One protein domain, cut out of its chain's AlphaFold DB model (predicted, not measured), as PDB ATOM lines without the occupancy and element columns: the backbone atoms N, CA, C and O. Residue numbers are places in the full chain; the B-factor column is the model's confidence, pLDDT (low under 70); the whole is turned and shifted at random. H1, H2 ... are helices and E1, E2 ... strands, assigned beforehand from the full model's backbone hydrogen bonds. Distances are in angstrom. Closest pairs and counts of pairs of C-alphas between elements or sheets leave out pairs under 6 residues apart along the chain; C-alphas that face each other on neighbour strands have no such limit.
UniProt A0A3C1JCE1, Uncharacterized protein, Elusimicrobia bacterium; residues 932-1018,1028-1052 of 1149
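AT A GLANCE: This is residues 932 to 1018 and 1028 to 1052 of the 1149 residues of an uncharacterized protein of Elusimicrobia bacterium (UniProt A0A3C1JCE1). A small four-stranded sheet has two long helices, H1 and H3, side by side over one face and the short helix H4 over the other, making three layers. H2 sits at one end of the sheet, and beyond E4 the last residues, 1044 to 1052, run away from the sheet on the H4 side. The printed part has 112 residues, in the order H1 E1 E2 H2 H3 E3 H4 E4. The mixed sheet runs E3 E2 E1 E4, and the class is mixed, helices and strands. The whole is compact, with a radius of gyration of the C-alphas of 13.8 A, and flat, spanning 39 by 38 by 20 A.

HOW THE PARTS SIT: Start at inner strands E1, residues 955 to 958, and E2, residues 964 to 968, an antiparallel hairpin; N 957 and O 965 are 2.9 A apart. Edge strand E4, residues 1041 to 1043, is antiparallel to E1, with N 1043 and O 956 at 2.8 A. Edge strand E3, residues 1001 to 1004, is parallel to E2, with N 966 and O 1001 at 2.8 A. On one face look for H1, residues 936 to 950, at a height over the sheet of 9.3 A, over E1 and E4; its closest C-alphas to E1 are Cys 943 and Val 956, 6.7 A. On the same face is H3, residues 976 to 992, at a height of 9.4 A, over E3 and E2. H1 and H3 touch at Ala 950 and Ala 982, their closest C-alphas, 3.9 A apart, at a shallow tilt of 34 degrees, only just short of steep, opposite ways. H4, residues 1005 to 1012, is on the opposite face at a height of 8.7 A and runs along the strands, at 2 degrees to E3 on the local plane. H2, residues 970 to 974, only grazes the sheet; it and H3 only just touch, only at the corner, with 3 pairs of C-alphas within 8 A, the closest being Leu 972 and Phe 979, 6.1 A. E2, H2 H3 and E3 form a strand-helix-strand unit, parallel strands joined through helices, with a right-handed crossover. In H1 and H4 every O i to N i+4 pair is within hydrogen-bond range, in H3 12 of 13, and in H2 0 of 1, beside 2 of 2 O i to N i+3 pairs.

IN THESE COORDINATES: Find C-alpha 936 at (-28.334, 33.313, -1.514); H1 runs 20.0 A from there. H3 begins at C-alpha 976, (-56.708, 42.721, 8.159), and covers 24.6 A. E2 measures 12.7 A, and E4 ends at C-alpha 1043, (-37.993, 34.913, -3.823).

THE WHOLE: C-alphas 1018 and 1028 are 18.4 A apart across the cut. Residues 932 to 937, 1031 to 1035 and 1038 to 1039 have pLDDT under 70.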
ATOM      1  N   ALA A 932     -22.149  34.224  -7.005       46.28
ATOM      2  CA  ALA A 932     -21.096  33.727  -6.104       46.28
ATOM      3  C   ALA A 932     -20.749  34.650  -4.910       46.28
ATOM      4  O   ALA A 932     -19.936  34.296  -4.058       46.28
ATOM      5  N   TRP A 933     -21.348  35.837  -4.838       53.44
ATOM      6  CA  TRP A 933     -21.113  36.819  -3.796       53.44
ATOM      7  C   TRP A 933     -22.292  36.926  -2.820       53.44
ATOM      8  O   TRP A 933     -22.057  36.952  -1.631       53.44
ATOM      9  N   PHE A 934     -23.561  36.935  -3.211       62.00
ATOM     10  CA  PHE A 934     -24.643  37.048  -2.224       62.00
ATOM     11  C   PHE A 934     -24.836  35.696  -1.527       62.00
ATOM     12  O   PHE A 934     -24.929  34.682  -2.220       62.00
ATOM     13  N   ASN A 935     -24.914  35.642  -0.186       65.25
ATOM     14  CA  ASN A 935     -25.283  34.398   0.509       65.25
ATOM     15  C   ASN A 935     -26.773  34.091   0.281       65.25
ATOM     16  O   ASN A 935     -27.621  34.243   1.165       65.25
ATOM     17  N   THR A 936     -27.044  33.668  -0.948       68.94
ATOM     18  CA  THR A 936     -28.334  33.313  -1.514       68.94
ATOM     19  C   THR A 936     -29.022  32.309  -0.613       68.94
ATOM     20  O   THR A 936     -30.162  32.532  -0.246       68.94
ATOM     21  N   HIS A 937     -28.301  31.302  -0.116       68.25
ATOM     22  CA  HIS A 937     -28.865  30.300   0.785       68.25
ATOM     23  C   HIS A 937     -29.358  30.877   2.114       68.25
ATOM     24  O   HIS A 937     -30.453  30.542   2.556       68.25
ATOM     25  N   VAL A 938     -28.589  31.750   2.776       70.56
ATOM     26  CA  VAL A 938     -29.032  32.366   4.041       70.56
ATOM     27  C   VAL A 938     -30.180  33.340   3.794       70.56
ATOM     28  O   VAL A 938     -31.101  33.411   4.609       70.56
ATOM     29  N   PHE A 939     -30.150  34.084   2.688       79.81
ATOM     30  CA  PHE A 939     -31.251  34.963   2.314       79.81
ATOM     31  C   PHE A 939     -32.518  34.169   1.988       79.81
ATOM     32  O   PHE A 939     -33.544  34.428   2.599       79.81
ATOM     33  N   GLU A 940     -32.444  33.159   1.123       82.19
ATOM     34  CA  GLU A 940     -33.543  32.254   0.775       82.19
ATOM     35  C   GLU A 940     -34.091  31.543   2.005       82.19
ATOM     36  O   GLU A 940     -35.301  31.494   2.176       82.19
ATOM     37  N   ALA A 941     -33.236  31.059   2.909       78.88
ATOM     38  CA  ALA A 941     -33.679  30.475   4.171       78.88
ATOM     39  C   ALA A 941     -34.410  31.507   5.045       78.88
ATOM     40  O   ALA A 941     -35.436  31.189   5.647       78.88
ATOM     41  N   SER A 942     -33.925  32.753   5.082       83.81
ATOM     42  CA  SER A 942     -34.588  33.857   5.788       83.81
ATOM     43  C   SER A 942     -35.924  34.231   5.136       83.81
ATOM     44  O   SER A 942     -36.893  34.497   5.840       83.81
ATOM     45  N   CYS A 943     -36.003  34.219   3.804       89.38
ATOM     46  CA  CYS A 943     -37.223  34.449   3.036       89.38
ATOM     47  C   CYS A 943     -38.220  33.303   3.193       89.38
ATOM     48  O   CYS A 943     -39.405  33.561   3.347       89.38
ATOM     49  N   ALA A 944     -37.760  32.054   3.217       87.81
ATOM     50  CA  ALA A 944     -38.585  30.877   3.448       87.81
ATOM     51  C   ALA A 944     -39.130  30.842   4.878       87.81
ATOM     52  O   ALA A 944     -40.286  30.483   5.085       87.81
ATOM     53  N   ALA A 945     -38.322  31.240   5.866       87.44
ATOM     54  CA  ALA A 945     -38.786  31.443   7.235       87.44
ATOM     55  C   ALA A 945     -39.840  32.558   7.295       87.44
ATOM     56  O   ALA A 945     -40.947  32.318   7.764       87.44
ATOM     57  N   LEU A 946     -39.546  33.727   6.714       92.31
ATOM     58  CA  LEU A 946     -40.498  34.834   6.640       92.31
ATOM     59  C   LEU A 946     -41.801  34.422   5.946       92.31
ATOM     60  O   LEU A 946     -42.869  34.740   6.448       92.31
ATOM     61  N   ALA A 947     -41.735  33.706   4.824       92.69
ATOM     62  CA  ALA A 947     -42.915  33.264   4.091       92.69
ATOM     63  C   ALA A 947     -43.742  32.253   4.895       92.69
ATOM     64  O   ALA A 947     -44.963  32.348   4.937       92.69
ATOM     65  N   ARG A 948     -43.095  31.322   5.600       93.44
ATOM     66  CA  ARG A 948     -43.777  30.385   6.503       93.44
ATOM     67  C   ARG A 948     -44.532  31.114   7.615       93.44
ATOM     68  O   ARG A 948     -45.674  30.767   7.906       93.44
ATOM     69  N   ASP A 949     -43.904  32.129   8.199       93.69
ATOM     70  CA  ASP A 949     -44.454  32.873   9.332       93.69
ATOM     71  C   ASP A 949     -45.520  33.892   8.895       93.69
ATOM     72  O   ASP A 949     -46.517  34.088   9.592       93.69
ATOM     73  N   ALA A 950     -45.341  34.520   7.729       93.19
ATOM     74  CA  ALA A 950     -46.258  35.507   7.168       93.19
ATOM     75  C   ALA A 950     -47.499  34.872   6.517       93.19
ATOM     76  O   ALA A 950     -48.584  35.438   6.619       93.19
ATOM     77  N   GLY A 951     -47.363  33.689   5.909       92.06
ATOM     78  CA  GLY A 951     -48.435  32.971   5.218       92.06
ATOM     79  C   GLY A 951     -48.000  32.413   3.858       92.06
ATOM     80  O   GLY A 951     -47.113  32.947   3.188       92.06
ATOM     81  N   ALA A 952     -48.643  31.323   3.424       82.81
ATOM     82  CA  ALA A 952     -48.356  30.716   2.127       82.81
ATOM     83  C   ALA A 952     -48.531  31.737   0.987       82.81
ATOM     84  O   ALA A 952     -49.475  32.523   0.975       82.81
ATOM     85  N   GLY A 953     -47.602  31.738   0.028       87.06
ATOM     86  CA  GLY A 953     -47.630  32.660  -1.109       87.06
ATOM     87  C   GLY A 953     -46.979  34.029  -0.870       87.06
ATOM     88  O   GLY A 953     -46.923  34.817  -1.819       87.06
ATOM     89  N   THR A 954     -46.442  34.308   0.327       94.31
ATOM     90  CA  THR A 954     -45.576  35.476   0.546       94.31
ATOM     91  C   THR A 954     -44.293  35.368  -0.279       94.31
ATOM     92  O   THR A 954     -43.589  34.357  -0.242       94.31
ATOM     93  N   ALA A 955     -43.974  36.442  -0.992       94.44
ATOM     94  CA  ALA A 955     -42.771  36.584  -1.797       94.44
ATOM     95  C   ALA A 955     -41.934  37.782  -1.339       94.44
ATOM     96  O   ALA A 955     -42.415  38.665  -0.628       94.44
ATOM     97  N   VAL A 956     -40.656  37.808  -1.716       93.25
ATOM     98  CA  VAL A 956     -39.719  38.861  -1.310       93.25
ATOM     99  C   VAL A 956     -38.919  39.340  -2.511       93.25
ATOM    100  O   VAL A 956     -38.400  38.535  -3.280       93.25
ATOM    101  N   VAL A 957     -38.790  40.659  -2.647       91.75
ATOM    102  CA  VAL A 957     -37.866  41.302  -3.586       91.75
ATOM    103  C   VAL A 957     -36.876  42.146  -2.800       91.75
ATOM    104  O   VAL A 957     -37.286  43.003  -2.019       91.75
ATOM    105  N   LEU A 958     -35.583  41.913  -3.008       88.38
ATOM    106  CA  LEU A 958     -34.506  42.774  -2.527       88.38
ATOM    107  C   LEU A 958     -33.948  43.557  -3.715       88.38
ATOM    108  O   LEU A 958     -33.416  42.954  -4.647       88.38
ATOM    109  N   ASP A 959     -34.074  44.884  -3.679       87.50
ATOM    110  CA  ASP A 959     -33.565  45.736  -4.752       87.50
ATOM    111  C   ASP A 959     -32.112  46.191  -4.569       87.50
ATOM    112  O   ASP A 959     -31.511  46.056  -3.497       87.50
ATOM    113  N   SER A 960     -31.556  46.779  -5.631       80.75
ATOM    114  CA  SER A 960     -30.184  47.295  -5.646       80.75
ATOM    115  C   SER A 960     -29.960  48.440  -4.648       80.75
ATOM    116  O   SER A 960     -28.837  48.685  -4.216       80.75
ATOM    117  N   LEU A 961     -31.029  49.130  -4.231       81.81
ATOM    118  CA  LEU A 961     -31.028  50.207  -3.236       81.81
ATOM    119  C   LEU A 961     -31.159  49.692  -1.796       81.81
ATOM    120  O   LEU A 961     -31.345  50.504  -0.882       81.81
ATOM    121  N   TYR A 962     -31.027  48.378  -1.586       77.75
ATOM    122  CA  TYR A 962     -31.258  47.697  -0.314       77.75
ATOM    123  C   TYR A 962     -32.663  47.972   0.228       77.75
ATOM    124  O   TYR A 962     -32.836  48.299   1.402       77.75
ATOM    125  N   ARG A 963     -33.684  47.901  -0.620       84.56
ATOM    126  CA  ARG A 963     -35.088  47.935  -0.207       84.56
ATOM    127  C   ARG A 963     -35.677  46.551  -0.306       84.56
ATOM    128  O   ARG A 963     -35.376  45.798  -1.225       84.56
ATOM    129  N   VAL A 964     -36.542  46.250   0.651       91.25
ATOM    130  CA  VAL A 964     -37.223  44.967   0.728       91.25
ATOM    131  C   VAL A 964     -38.696  45.188   0.437       91.25
ATOM    132  O   VAL A 964     -39.369  45.947   1.137       91.25
ATOM    133  N   TYR A 965     -39.197  44.520  -0.590       95.31
ATOM    134  CA  TYR A 965     -40.617  44.441  -0.889       95.31
ATOM    135  C   TYR A 965     -41.104  43.071  -0.432       95.31
ATOM    136  O   TYR A 965     -40.587  42.049  -0.877       95.31
ATOM    137  N   VAL A 966     -42.073  43.055   0.476       96.25
ATOM    138  CA  VAL A 966     -42.755  41.842   0.926       96.25
ATOM    139  C   VAL A 966     -44.073  41.782   0.179       96.25
ATOM    140  O   VAL A 966     -44.936  42.639   0.361       96.25
ATOM    141  N   LEU A 967     -44.196  40.798  -0.698       96.88
ATOM    142  CA  LEU A 967     -45.321  40.656  -1.600       96.88
ATOM    143  C   LEU A 967     -46.303  39.658  -1.007       96.88
ATOM    144  O   LEU A 967     -45.984  38.483  -0.829       96.88
ATOM    145  N   LEU A 968     -47.485  40.146  -0.682       96.81
ATOM    146  CA  LEU A 968     -48.570  39.392  -0.091       96.81
ATOM    147  C   LEU A 968     -49.536  38.917  -1.184       96.81
ATOM    148  O   LEU A 968     -49.698  39.616  -2.190       96.81
ATOM    149  N   PRO A 969     -50.172  37.748  -1.007       95.62
ATOM    150  CA  PRO A 969     -51.326  37.349  -1.804       95.62
ATOM    151  C   PRO A 969     -52.392  38.456  -1.879       95.62
ATOM    152  O   PRO A 969     -52.577  39.218  -0.928       95.62
ATOM    153  N   ASP A 970     -53.051  38.581  -3.031       95.62
ATOM    154  CA  ASP A 970     -53.993  39.676  -3.300       95.62
ATOM    155  C   ASP A 970     -55.280  39.575  -2.460       95.62
ATOM    156  O   ASP A 970     -55.857  40.596  -2.092       95.62
ATOM    157  N   ASP A 971     -55.686  38.368  -2.066       94.75
ATOM    158  CA  ASP A 971     -56.806  38.108  -1.150       94.75
ATOM    159  C   ASP A 971     -56.590  38.716   0.248       94.75
ATOM    160  O   ASP A 971     -57.555  39.116   0.906       94.75
ATOM    161  N   LEU A 972     -55.334  38.920   0.669       95.88
ATOM    162  CA  LEU A 972     -55.029  39.627   1.917       95.88
ATOM    163  C   LEU A 972     -55.411  41.114   1.888       95.88
ATOM    164  O   LEU A 972     -55.429  41.749   2.940       95.88
ATOM    165  N   ALA A 973     -55.765  41.692   0.733       95.12
ATOM    166  CA  ALA A 973     -56.309  43.051   0.664       95.12
ATOM    167  C   ALA A 973     -57.658  43.198   1.390       95.12
ATOM    168  O   ALA A 973     -57.989  44.306   1.821       95.12
ATOM    169  N   GLY A 974     -58.402  42.100   1.567       95.19
ATOM    170  CA  GLY A 974     -59.629  42.036   2.367       95.19
ATOM    171  C   GLY A 974     -59.439  41.487   3.789       95.19
ATOM    172  O   GLY A 974     -60.381  41.533   4.577       95.19
ATOM    173  N   ASP A 975     -58.244  41.001   4.144       97.06
ATOM    174  CA  ASP A 975     -57.965  40.338   5.424       97.06
ATOM    175  C   ASP A 975     -56.964  41.127   6.287       97.06
ATOM    176  O   ASP A 975     -55.738  40.980   6.202       97.06
ATOM    177  N   LYS A 976     -57.507  41.940   7.203       97.31
ATOM    178  CA  LYS A 976     -56.708  42.721   8.159       97.31
ATOM    179  C   LYS A 976     -55.843  41.835   9.055       97.31
ATOM    180  O   LYS A 976     -54.720  42.221   9.385       97.31
ATOM    181  N   ALA A 977     -56.354  40.683   9.489       97.06
ATOM    182  CA  ALA A 977     -55.637  39.815  10.417       97.06
ATOM    183  C   ALA A 977     -54.429  39.167   9.728       97.06
ATOM    184  O   ALA A 977     -53.325  39.203  10.278       97.06
ATOM    185  N   GLY A 978     -54.611  38.663   8.505       96.94
ATOM    186  CA  GLY A 978     -53.535  38.135   7.669       96.94
ATOM    187  C   GLY A 978     -52.461  39.179   7.356       96.94
ATOM    188  O   GLY A 978     -51.271  38.911   7.550       96.94
ATOM    189  N   PHE A 979     -52.851  40.406   6.992       97.25
ATOM    190  CA  PHE A 979     -51.899  41.509   6.805       97.25
ATOM    191  C   PHE A 979     -51.081  41.800   8.074       97.25
ATOM    192  O   PHE A 979     -49.852  41.891   8.017       97.25
ATOM    193  N   LEU A 980     -51.735  41.929   9.237       97.31
ATOM    194  CA  LEU A 980     -51.045  42.225  10.498       97.31
ATOM    195  C   LEU A 980     -50.133  41.077  10.946       97.31
ATOM    196  O   LEU A 980     -49.057  41.336  11.489       97.31
ATOM    197  N   LYS A 981     -50.516  39.825  10.677       96.81
ATOM    198  CA  LYS A 981     -49.661  38.653  10.889       96.81
ATOM    199  C   LYS A 981     -48.397  38.733  10.032       96.81
ATOM    200  O   LYS A 981     -47.297  38.625  10.571       96.81
ATOM    201  N   ALA A 982     -48.534  38.994   8.732       95.94
ATOM    202  CA  ALA A 982     -47.392  39.165   7.836       95.94
ATOM    203  C   ALA A 982     -46.486  40.331   8.266       95.94
ATOM    204  O   ALA A 982     -45.256  40.222   8.248       95.94
ATOM    205  N   ALA A 983     -47.083  41.427   8.730       95.81
ATOM    206  CA  ALA A 983     -46.353  42.569   9.256       95.81
ATOM    207  C   ALA A 983     -45.569  42.243  10.539       95.81
ATOM    208  O   ALA A 983     -44.407  42.634  10.681       95.81
ATOM    209  N   ALA A 984     -46.160  41.483  11.461       95.25
ATOM    210  CA  ALA A 984     -45.479  41.013  12.663       95.25
ATOM    211  C   ALA A 984     -44.323  40.053  12.329       95.25
ATOM    212  O   ALA A 984     -43.221  40.225  12.858       95.25
ATOM    213  N   ALA A 985     -44.545  39.105  11.410       95.12
ATOM    214  CA  ALA A 985     -43.525  38.171  10.931       95.12
ATOM    215  C   ALA A 985     -42.322  38.914  10.334       95.12
ATOM    216  O   ALA A 985     -41.172  38.653  10.701       95.12
ATOM    217  N   TYR A 986     -42.573  39.924   9.499       93.75
ATOM    218  CA  TYR A 986     -41.506  40.783   8.996       93.75
ATOM    219  C   TYR A 986     -40.795  41.547  10.121       93.75
ATOM    220  O   TYR A 986     -39.565  41.622  10.144       93.75
ATOM    221  N   GLY A 987     -41.548  42.105  11.076       91.50
ATOM    222  CA  GLY A 987     -40.993  42.808  12.233       91.50
ATOM    223  C   GLY A 987     -40.004  41.952  13.031       91.50
ATOM    224  O   GLY A 987     -38.947  42.449  13.421       91.50
ATOM    225  N   ALA A 988     -40.309  40.664  13.208       89.06
ATOM    226  CA  ALA A 988     -39.415  39.693  13.832       89.06
ATOM    227  C   ALA A 988     -38.195  39.380  12.949       89.06
ATOM    228  O   ALA A 988     -37.055  39.461  13.414       89.06
ATOM    229  N   ALA A 989     -38.409  39.106  11.659       87.50
ATOM    230  CA  ALA A 989     -37.337  38.797  10.714       87.50
ATOM    231  C   ALA A 989     -36.309  39.943  10.613       87.50
ATOM    232  O   ALA A 989     -35.100  39.710  10.599       87.50
ATOM    233  N   ARG A 990     -36.774  41.195  10.658       86.56
ATOM    234  CA  ARG A 990     -35.949  42.413  10.688       86.56
ATOM    235  C   ARG A 990     -35.013  42.514  11.895       86.56
ATOM    236  O   ARG A 990     -33.955  43.132  11.788       86.56
ATOM    237  N   LEU A 991     -35.379  41.927  13.031       79.50
ATOM    238  CA  LEU A 991     -34.510  41.859  14.209       79.50
ATOM    239  C   LEU A 991     -33.496  40.708  14.110       79.50
ATOM    240  O   LEU A 991     -32.421  40.799  14.700       79.50
ATOM    241  N   GLY A 992     -33.825  39.651  13.360       74.25
ATOM    242  CA  GLY A 992     -32.994  38.454  13.210       74.25
ATOM    243  C   GLY A 992     -31.929  38.536  12.113       74.25
ATOM    244  O   GLY A 992     -30.884  37.895  12.238       74.25
ATOM    245  N   THR A 993     -32.151  39.322  11.051       74.69
ATOM    246  CA  THR A 993     -31.222  39.405   9.911       74.69
ATOM    247  C   THR A 993     -31.047  40.828   9.360       74.69
ATOM    248  O   THR A 993     -32.024  41.568   9.210       74.69
ATOM    249  N   PRO A 994     -29.811  41.243   9.004       70.31
ATOM    250  CA  PRO A 994     -29.556  42.569   8.441       70.31
ATOM    251  C   PRO A 994     -30.190  42.778   7.058       70.31
ATOM    252  O   PRO A 994     -30.419  43.932   6.688       70.31
ATOM    253  N   TYR A 995     -30.523  41.708   6.323       75.38
ATOM    254  CA  TYR A 995     -31.169  41.803   5.005       75.38
ATOM    255  C   TYR A 995     -32.520  42.522   5.064       75.38
ATOM    256  O   TYR A 995     -32.866  43.257   4.147       75.38
ATOM    257  N   PHE A 996     -33.243  42.371   6.174       83.31
ATOM    258  CA  PHE A 996     -34.548  42.991   6.405       83.31
ATOM    259  C   PHE A 996     -34.459  44.235   7.302       83.31
ATOM    260  O   PHE A 996     -35.474  44.766   7.740       83.31
ATOM    261  N   SER A 997     -33.249  44.730   7.592       73.00
ATOM    262  CA  SER A 997     -33.053  45.951   8.390       73.00
ATOM    263  C   SER A 997     -33.701  47.227   7.814       73.00
ATOM    264  O   SER A 997     -34.180  48.044   8.621       73.00
ATOM    265  N   PRO A 998     -33.781  47.426   6.479       77.38
ATOM    266  CA  PRO A 998     -34.526  48.530   5.877       77.38
ATOM    267  C   PRO A 998     -36.028  48.437   6.189       77.38
ATOM    268  O   PRO A 998     -36.563  47.359   6.449       77.38
ATOM    269  N   ALA A 999     -36.727  49.575   6.187       71.25
ATOM    270  CA  ALA A 999     -38.185  49.561   6.279       71.25
ATOM    271  C   ALA A 999     -38.758  48.938   4.991       71.25
ATOM    272  O   ALA A 999     -38.364  49.373   3.904       71.25
ATOM    273  N   PRO A1000     -39.637  47.930   5.092       82.75
ATOM    274  CA  PRO A1000     -40.157  47.240   3.928       82.75
ATOM    275  C   PRO A1000     -41.305  48.014   3.294       82.75
ATOM    276  O   PRO A1000     -41.944  48.857   3.929       82.75
ATOM    277  N   LEU A1001     -41.630  47.612   2.074       92.75
ATOM    278  CA  LEU A1001     -42.942  47.819   1.483       92.75
ATOM    279  C   LEU A1001     -43.719  46.504   1.510       92.75
ATOM    280  O   LEU A1001     -43.314  45.548   0.857       92.75
ATOM    281  N   LEU A1002     -44.814  46.453   2.267       96.38
ATOM    282  CA  LEU A1002     -45.751  45.328   2.247       96.38
ATOM    283  C   LEU A1002     -46.773  45.609   1.154       96.38
ATOM    284  O   LEU A1002     -47.549  46.544   1.284       96.38
ATOM    285  N   LEU A1003     -46.753  44.861   0.062       97.62
ATOM    286  CA  LEU A1003     -47.579  45.141  -1.112       97.62
ATOM    287  C   LEU A1003     -48.348  43.897  -1.519       97.62
ATOM    288  O   LEU A1003     -47.832  42.795  -1.399       97.62
ATOM    289  N   SER A1004     -49.562  44.075  -2.030       97.00
ATOM    290  CA  SER A1004     -50.213  43.013  -2.793       97.00
ATOM    291  C   SER A1004     -49.404  42.754  -4.075       97.00
ATOM    292  O   SER A1004     -48.638  43.625  -4.520       97.00
ATOM    293  N   ARG A1005     -49.547  41.582  -4.696       95.50
ATOM    294  CA  ARG A1005     -48.874  41.277  -5.970       95.50
ATOM    295  C   ARG A1005     -49.306  42.265  -7.052       95.50
ATOM    296  O   ARG A1005     -48.447  42.815  -7.743       95.50
ATOM    297  N   SER A1006     -50.601  42.562  -7.122       95.44
ATOM    298  CA  SER A1006     -51.171  43.564  -8.032       95.44
ATOM    299  C   SER A1006     -50.562  44.960  -7.826       95.44
ATOM    300  O   SER A1006     -50.138  45.622  -8.782       95.44
ATOM    301  N   SER A1007     -50.419  45.394  -6.568       97.06
ATOM    302  CA  SER A1007     -49.796  46.685  -6.246       97.06
ATOM    303  C   SER A1007     -48.314  46.731  -6.608       97.06
ATOM    304  O   SER A1007     -47.837  47.751  -7.103       97.06
ATOM    305  N   PHE A1008     -47.571  45.643  -6.396       96.50
ATOM    306  CA  PHE A1008     -46.153  45.583  -6.747       96.50
ATOM    307  C   PHE A1008     -45.912  45.639  -8.257       96.50
ATOM    308  O   PHE A1008     -45.064  46.409  -8.706       96.50
ATOM    309  N   LEU A1009     -46.677  44.880  -9.045       94.69
ATOM    310  CA  LEU A1009     -46.575  44.911 -10.508       94.69
ATOM    311  C   LEU A1009     -46.900  46.298 -11.068       94.69
ATOM    312  O   LEU A1009     -46.230  46.778 -11.982       94.69
ATOM    313  N   THR A1010     -47.876  46.978 -10.467       95.44
ATOM    314  CA  THR A1010     -48.200  48.360 -10.820       95.44
ATOM    315  C   THR A1010     -47.054  49.307 -10.463       95.44
ATOM    316  O   THR A1010     -46.619  50.074 -11.321       95.44
ATOM    317  N   LEU A1011     -46.495  49.208  -9.248       95.94
ATOM    318  CA  LEU A1011     -45.321  49.983  -8.823       95.94
ATOM    319  C   LEU A1011     -44.120  49.777  -9.755       95.94
ATOM    320  O   LEU A1011     -43.435  50.747 -10.072       95.94
ATOM    321  N   ALA A1012     -43.883  48.549 -10.225       94.81
ATOM    322  CA  ALA A1012     -42.791  48.226 -11.144       94.81
ATOM    323  C   ALA A1012     -42.866  48.986 -12.476       94.81
ATOM    324  O   ALA A1012     -41.840  49.249 -13.105       94.81
ATOM    325  N   GLY A1013     -44.073  49.365 -12.898       93.62
ATOM    326  CA  GLY A1013     -44.293  50.166 -14.095       93.62
ATOM    327  C   GLY A1013     -44.253  51.681 -13.878       93.62
ATOM    328  O   GLY A1013     -44.363  52.414 -14.862       93.62
ATOM    329  N   LEU A1014     -44.158  52.160 -12.638       95.12
ATOM    330  CA  LEU A1014     -44.171  53.584 -12.298       95.12
ATOM    331  C   LEU A1014     -42.748  54.139 -12.159       95.12
ATOM    332  O   LEU A1014     -41.826  53.388 -11.849       95.12
ATOM    333  N   PRO A1015     -42.549  55.465 -12.282       94.31
ATOM    334  CA  PRO A1015     -41.264  56.116 -12.016       94.31
ATOM    335  C   PRO A1015     -40.922  56.193 -10.512       94.31
ATOM    336  O   PRO A1015     -40.334  57.171 -10.037       94.31
ATOM    337  N   TYR A1016     -41.285  55.171  -9.733       93.38
ATOM    338  CA  TYR A1016     -40.994  55.095  -8.308       93.38
ATOM    339  C   TYR A1016     -39.474  55.089  -8.093       93.38
ATOM    340  O   TYR A1016     -38.723  54.394  -8.776       93.38
ATOM    341  N   LEU A1017     -38.991  55.935  -7.179       90.38
ATOM    342  CA  LEU A1017     -37.562  56.223  -6.977       90.38
ATOM    343  C   LEU A1017     -36.826  56.683  -8.225       90.38
ATOM    344  O   LEU A1017     -35.628  56.420  -8.369       90.38
ATOM    345  N   ASN A1018     -37.527  57.376  -9.116       95.00
ATOM    346  CA  ASN A1018     -36.989  57.838 -10.387       95.00
ATOM    347  C   ASN A1018     -36.540  56.689 -11.301       95.00
ATOM    348  O   ASN A1018     -35.683  56.897 -12.153       95.00
ATOM    349  N   VAL A1028     -34.222  40.985 -15.623       84.44
ATOM    350  CA  VAL A1028     -32.797  40.708 -15.766       84.44
ATOM    351  C   VAL A1028     -32.304  39.894 -14.554       84.44
ATOM    352  O   VAL A1028     -32.629  40.237 -13.419       84.44
ATOM    353  N   PRO A1029     -31.510  38.821 -14.742       79.94
ATOM    354  CA  PRO A1029     -30.927  38.069 -13.627       79.94
ATOM    355  C   PRO A1029     -30.095  38.950 -12.679       79.94
ATOM    356  O   PRO A1029     -29.616  40.015 -13.070       79.94
ATOM    357  N   ALA A1030     -29.855  38.503 -11.447       74.25
ATOM    358  CA  ALA A1030     -28.872  39.158 -10.583       74.25
ATOM    359  C   ALA A1030     -27.465  39.115 -11.226       74.25
ATOM    360  O   ALA A1030     -27.128  38.151 -11.911       74.25
ATOM    361  N   ALA A1031     -26.644  40.153 -11.033       68.81
ATOM    362  CA  ALA A1031     -25.254  40.194 -11.512       68.81
ATOM    363  C   ALA A1031     -24.352  40.969 -10.543       68.81
ATOM    364  O   ALA A1031     -24.773  41.296  -9.441       68.81
ATOM    365  N   GLY A1032     -23.106  41.257 -10.917       64.50
ATOM    366  CA  GLY A1032     -22.199  42.061 -10.090       64.50
ATOM    367  C   GLY A1032     -21.592  41.299  -8.917       64.50
ATOM    368  O   GLY A1032     -21.601  40.072  -8.919       64.50
ATOM    369  N   THR A1033     -21.033  42.032  -7.947       59.31
ATOM    370  CA  THR A1033     -20.376  41.519  -6.722       59.31
ATOM    371  C   THR A1033     -20.981  42.074  -5.420       59.31
ATOM    372  O   THR A1033     -20.570  41.691  -4.323       59.31
ATOM    373  N   SER A1034     -21.972  42.967  -5.521       63.50
ATOM    374  CA  SER A1034     -22.750  43.534  -4.412       63.50
ATOM    375  C   SER A1034     -24.148  43.955  -4.909       63.50
ATOM    376  O   SER A1034     -24.322  44.078  -6.123       63.50
ATOM    377  N   PRO A1035     -25.154  44.226  -4.042       66.06
ATOM    378  CA  PRO A1035     -26.469  44.678  -4.517       66.06
ATOM    379  C   PRO A1035     -26.371  46.010  -5.270       66.06
ATOM    380  O   PRO A1035     -27.177  46.299  -6.145       66.06
ATOM    381  N   GLU A1036     -25.337  46.799  -4.968       70.19
ATOM    382  CA  GLU A1036     -25.016  48.039  -5.673       70.19
ATOM    383  C   GLU A1036     -24.402  47.794  -7.056       70.19
ATOM    384  O   GLU A1036     -24.425  48.710  -7.869       70.19
ATOM    385  N   ASP A1037     -23.861  46.597  -7.317       71.88
ATOM    386  CA  ASP A1037     -23.135  46.238  -8.541       71.88
ATOM    387  C   ASP A1037     -23.906  45.286  -9.467       71.88
ATOM    388  O   ASP A1037     -23.458  45.062 -10.593       71.88
ATOM    389  N   GLY A1038     -25.059  44.743  -9.059       65.06
ATOM    390  CA  GLY A1038     -25.914  44.052 -10.018       65.06
ATOM    391  C   GLY A1038     -27.193  43.385  -9.504       65.06
ATOM    392  O   GLY A1038     -27.187  42.459  -8.698       65.06
ATOM    393  N   GLY A1039     -28.290  43.796 -10.142       69.56
ATOM    394  CA  GLY A1039     -29.572  43.093 -10.240       69.56
ATOM    395  C   GLY A1039     -30.369  42.915  -8.942       69.56
ATOM    396  O   GLY A1039     -29.943  43.277  -7.848       69.56
ATOM    397  N   LEU A1040     -31.593  42.409  -9.089       84.06
ATOM    398  CA  LEU A1040     -32.556  42.236  -8.000       84.06
ATOM    399  C   LEU A1040     -32.551  40.789  -7.504       84.06
ATOM    400  O   LEU A1040     -32.415  39.857  -8.298       84.06
ATOM    401  N   PHE A1041     -32.769  40.594  -6.205       85.38
ATOM    402  CA  PHE A1041     -33.009  39.266  -5.648       85.38
ATOM    403  C   PHE A1041     -34.504  39.003  -5.528       85.38
ATOM    404  O   PHE A1041     -35.222  39.806  -4.932       85.38
ATOM    405  N   LEU A1042     -34.967  37.876  -6.068       87.31
ATOM    406  CA  LEU A1042     -36.382  37.516  -6.123       87.31
ATOM    407  C   LEU A1042     -36.603  36.168  -5.437       87.31
ATOM    408  O   LEU A1042     -35.999  35.170  -5.817       87.31
ATOM    409  N   TYR A1043     -37.509  36.131  -4.466       90.38
ATOM    410  CA  TYR A1043     -37.993  34.913  -3.823       90.38
ATOM    411  C   TYR A1043     -39.501  34.809  -4.055       90.38
ATOM    412  O   TYR A1043     -40.268  35.550  -3.442       90.38
ATOM    413  N   GLY A1044     -39.927  33.947  -4.983       88.88
ATOM    414  CA  GLY A1044     -41.346  33.721  -5.307       88.88
ATOM    415  C   GLY A1044     -42.095  34.919  -5.915       88.88
ATOM    416  O   GLY A1044     -43.322  34.895  -5.980       88.88
ATOM    417  N   ALA A1045     -41.392  35.983  -6.316       90.19
ATOM    418  CA  ALA A1045     -42.002  37.224  -6.792       90.19
ATOM    419  C   ALA A1045     -42.493  37.119  -8.252       90.19
ATOM    420  O   ALA A1045     -41.822  36.486  -9.072       90.19
ATOM    421  N   PRO A1046     -43.624  37.761  -8.608       89.50
ATOM    422  CA  PRO A1046     -44.107  37.794  -9.983       89.50
ATOM    423  C   PRO A1046     -43.217  38.688 -10.855       89.50
ATOM    424  O   PRO A1046     -42.684  39.701 -10.393       89.50
ATOM    425  N   ARG A1047     -43.087  38.335 -12.138       86.25
ATOM    426  CA  ARG A1047     -42.389  39.160 -13.132       86.25
ATOM    427  C   ARG A1047     -43.381  40.064 -13.874       86.25
ATOM    428  O   ARG A1047     -44.404  39.561 -14.339       86.25
ATOM    429  N   PRO A1048     -43.107  41.373 -14.001       90.25
ATOM    430  CA  PRO A1048     -43.972  42.282 -14.742       90.25
ATOM    431  C   PRO A1048     -43.847  42.076 -16.254       90.25
ATOM    432  O   PRO A1048     -42.795  41.690 -16.760       90.25
ATOM    433  N   ALA A1049     -44.920  42.384 -16.983       87.00
ATOM    434  CA  ALA A1049     -44.883  42.450 -18.440       87.00
ATOM    435  C   ALA A1049     -44.054  43.655 -18.918       87.00
ATOM    436  O   ALA A1049     -43.993  44.694 -18.251       87.00
ATOM    437  N   ALA A1050     -43.449  43.529 -20.103       88.12
ATOM    438  CA  ALA A1050     -42.752  44.640 -20.740       88.12
ATOM    439  C   ALA A1050     -43.718  45.796 -21.039       88.12
ATOM    440  O   ALA A1050     -44.867  45.583 -21.435       88.12
ATOM    441  N   ARG A1051     -43.255  47.037 -20.862       90.56
ATOM    442  CA  ARG A1051     -44.065  48.231 -21.143       90.56
ATOM    443  C   ARG A1051     -43.849  48.738 -22.564       90.56
ATOM    444  O   ARG A1051     -42.783  48.567 -23.150       90.56
ATOM    445  N   SER A1052     -44.860  49.414 -23.107       93.69
ATOM    446  CA  SER A1052     -44.722  50.099 -24.391       93.69
ATOM    447  C   SER A1052     -43.692  51.228 -24.293       93.69
ATOM    448  O   SER A1052     -43.590  51.905 -23.268       93.69
TER     449      SER A1052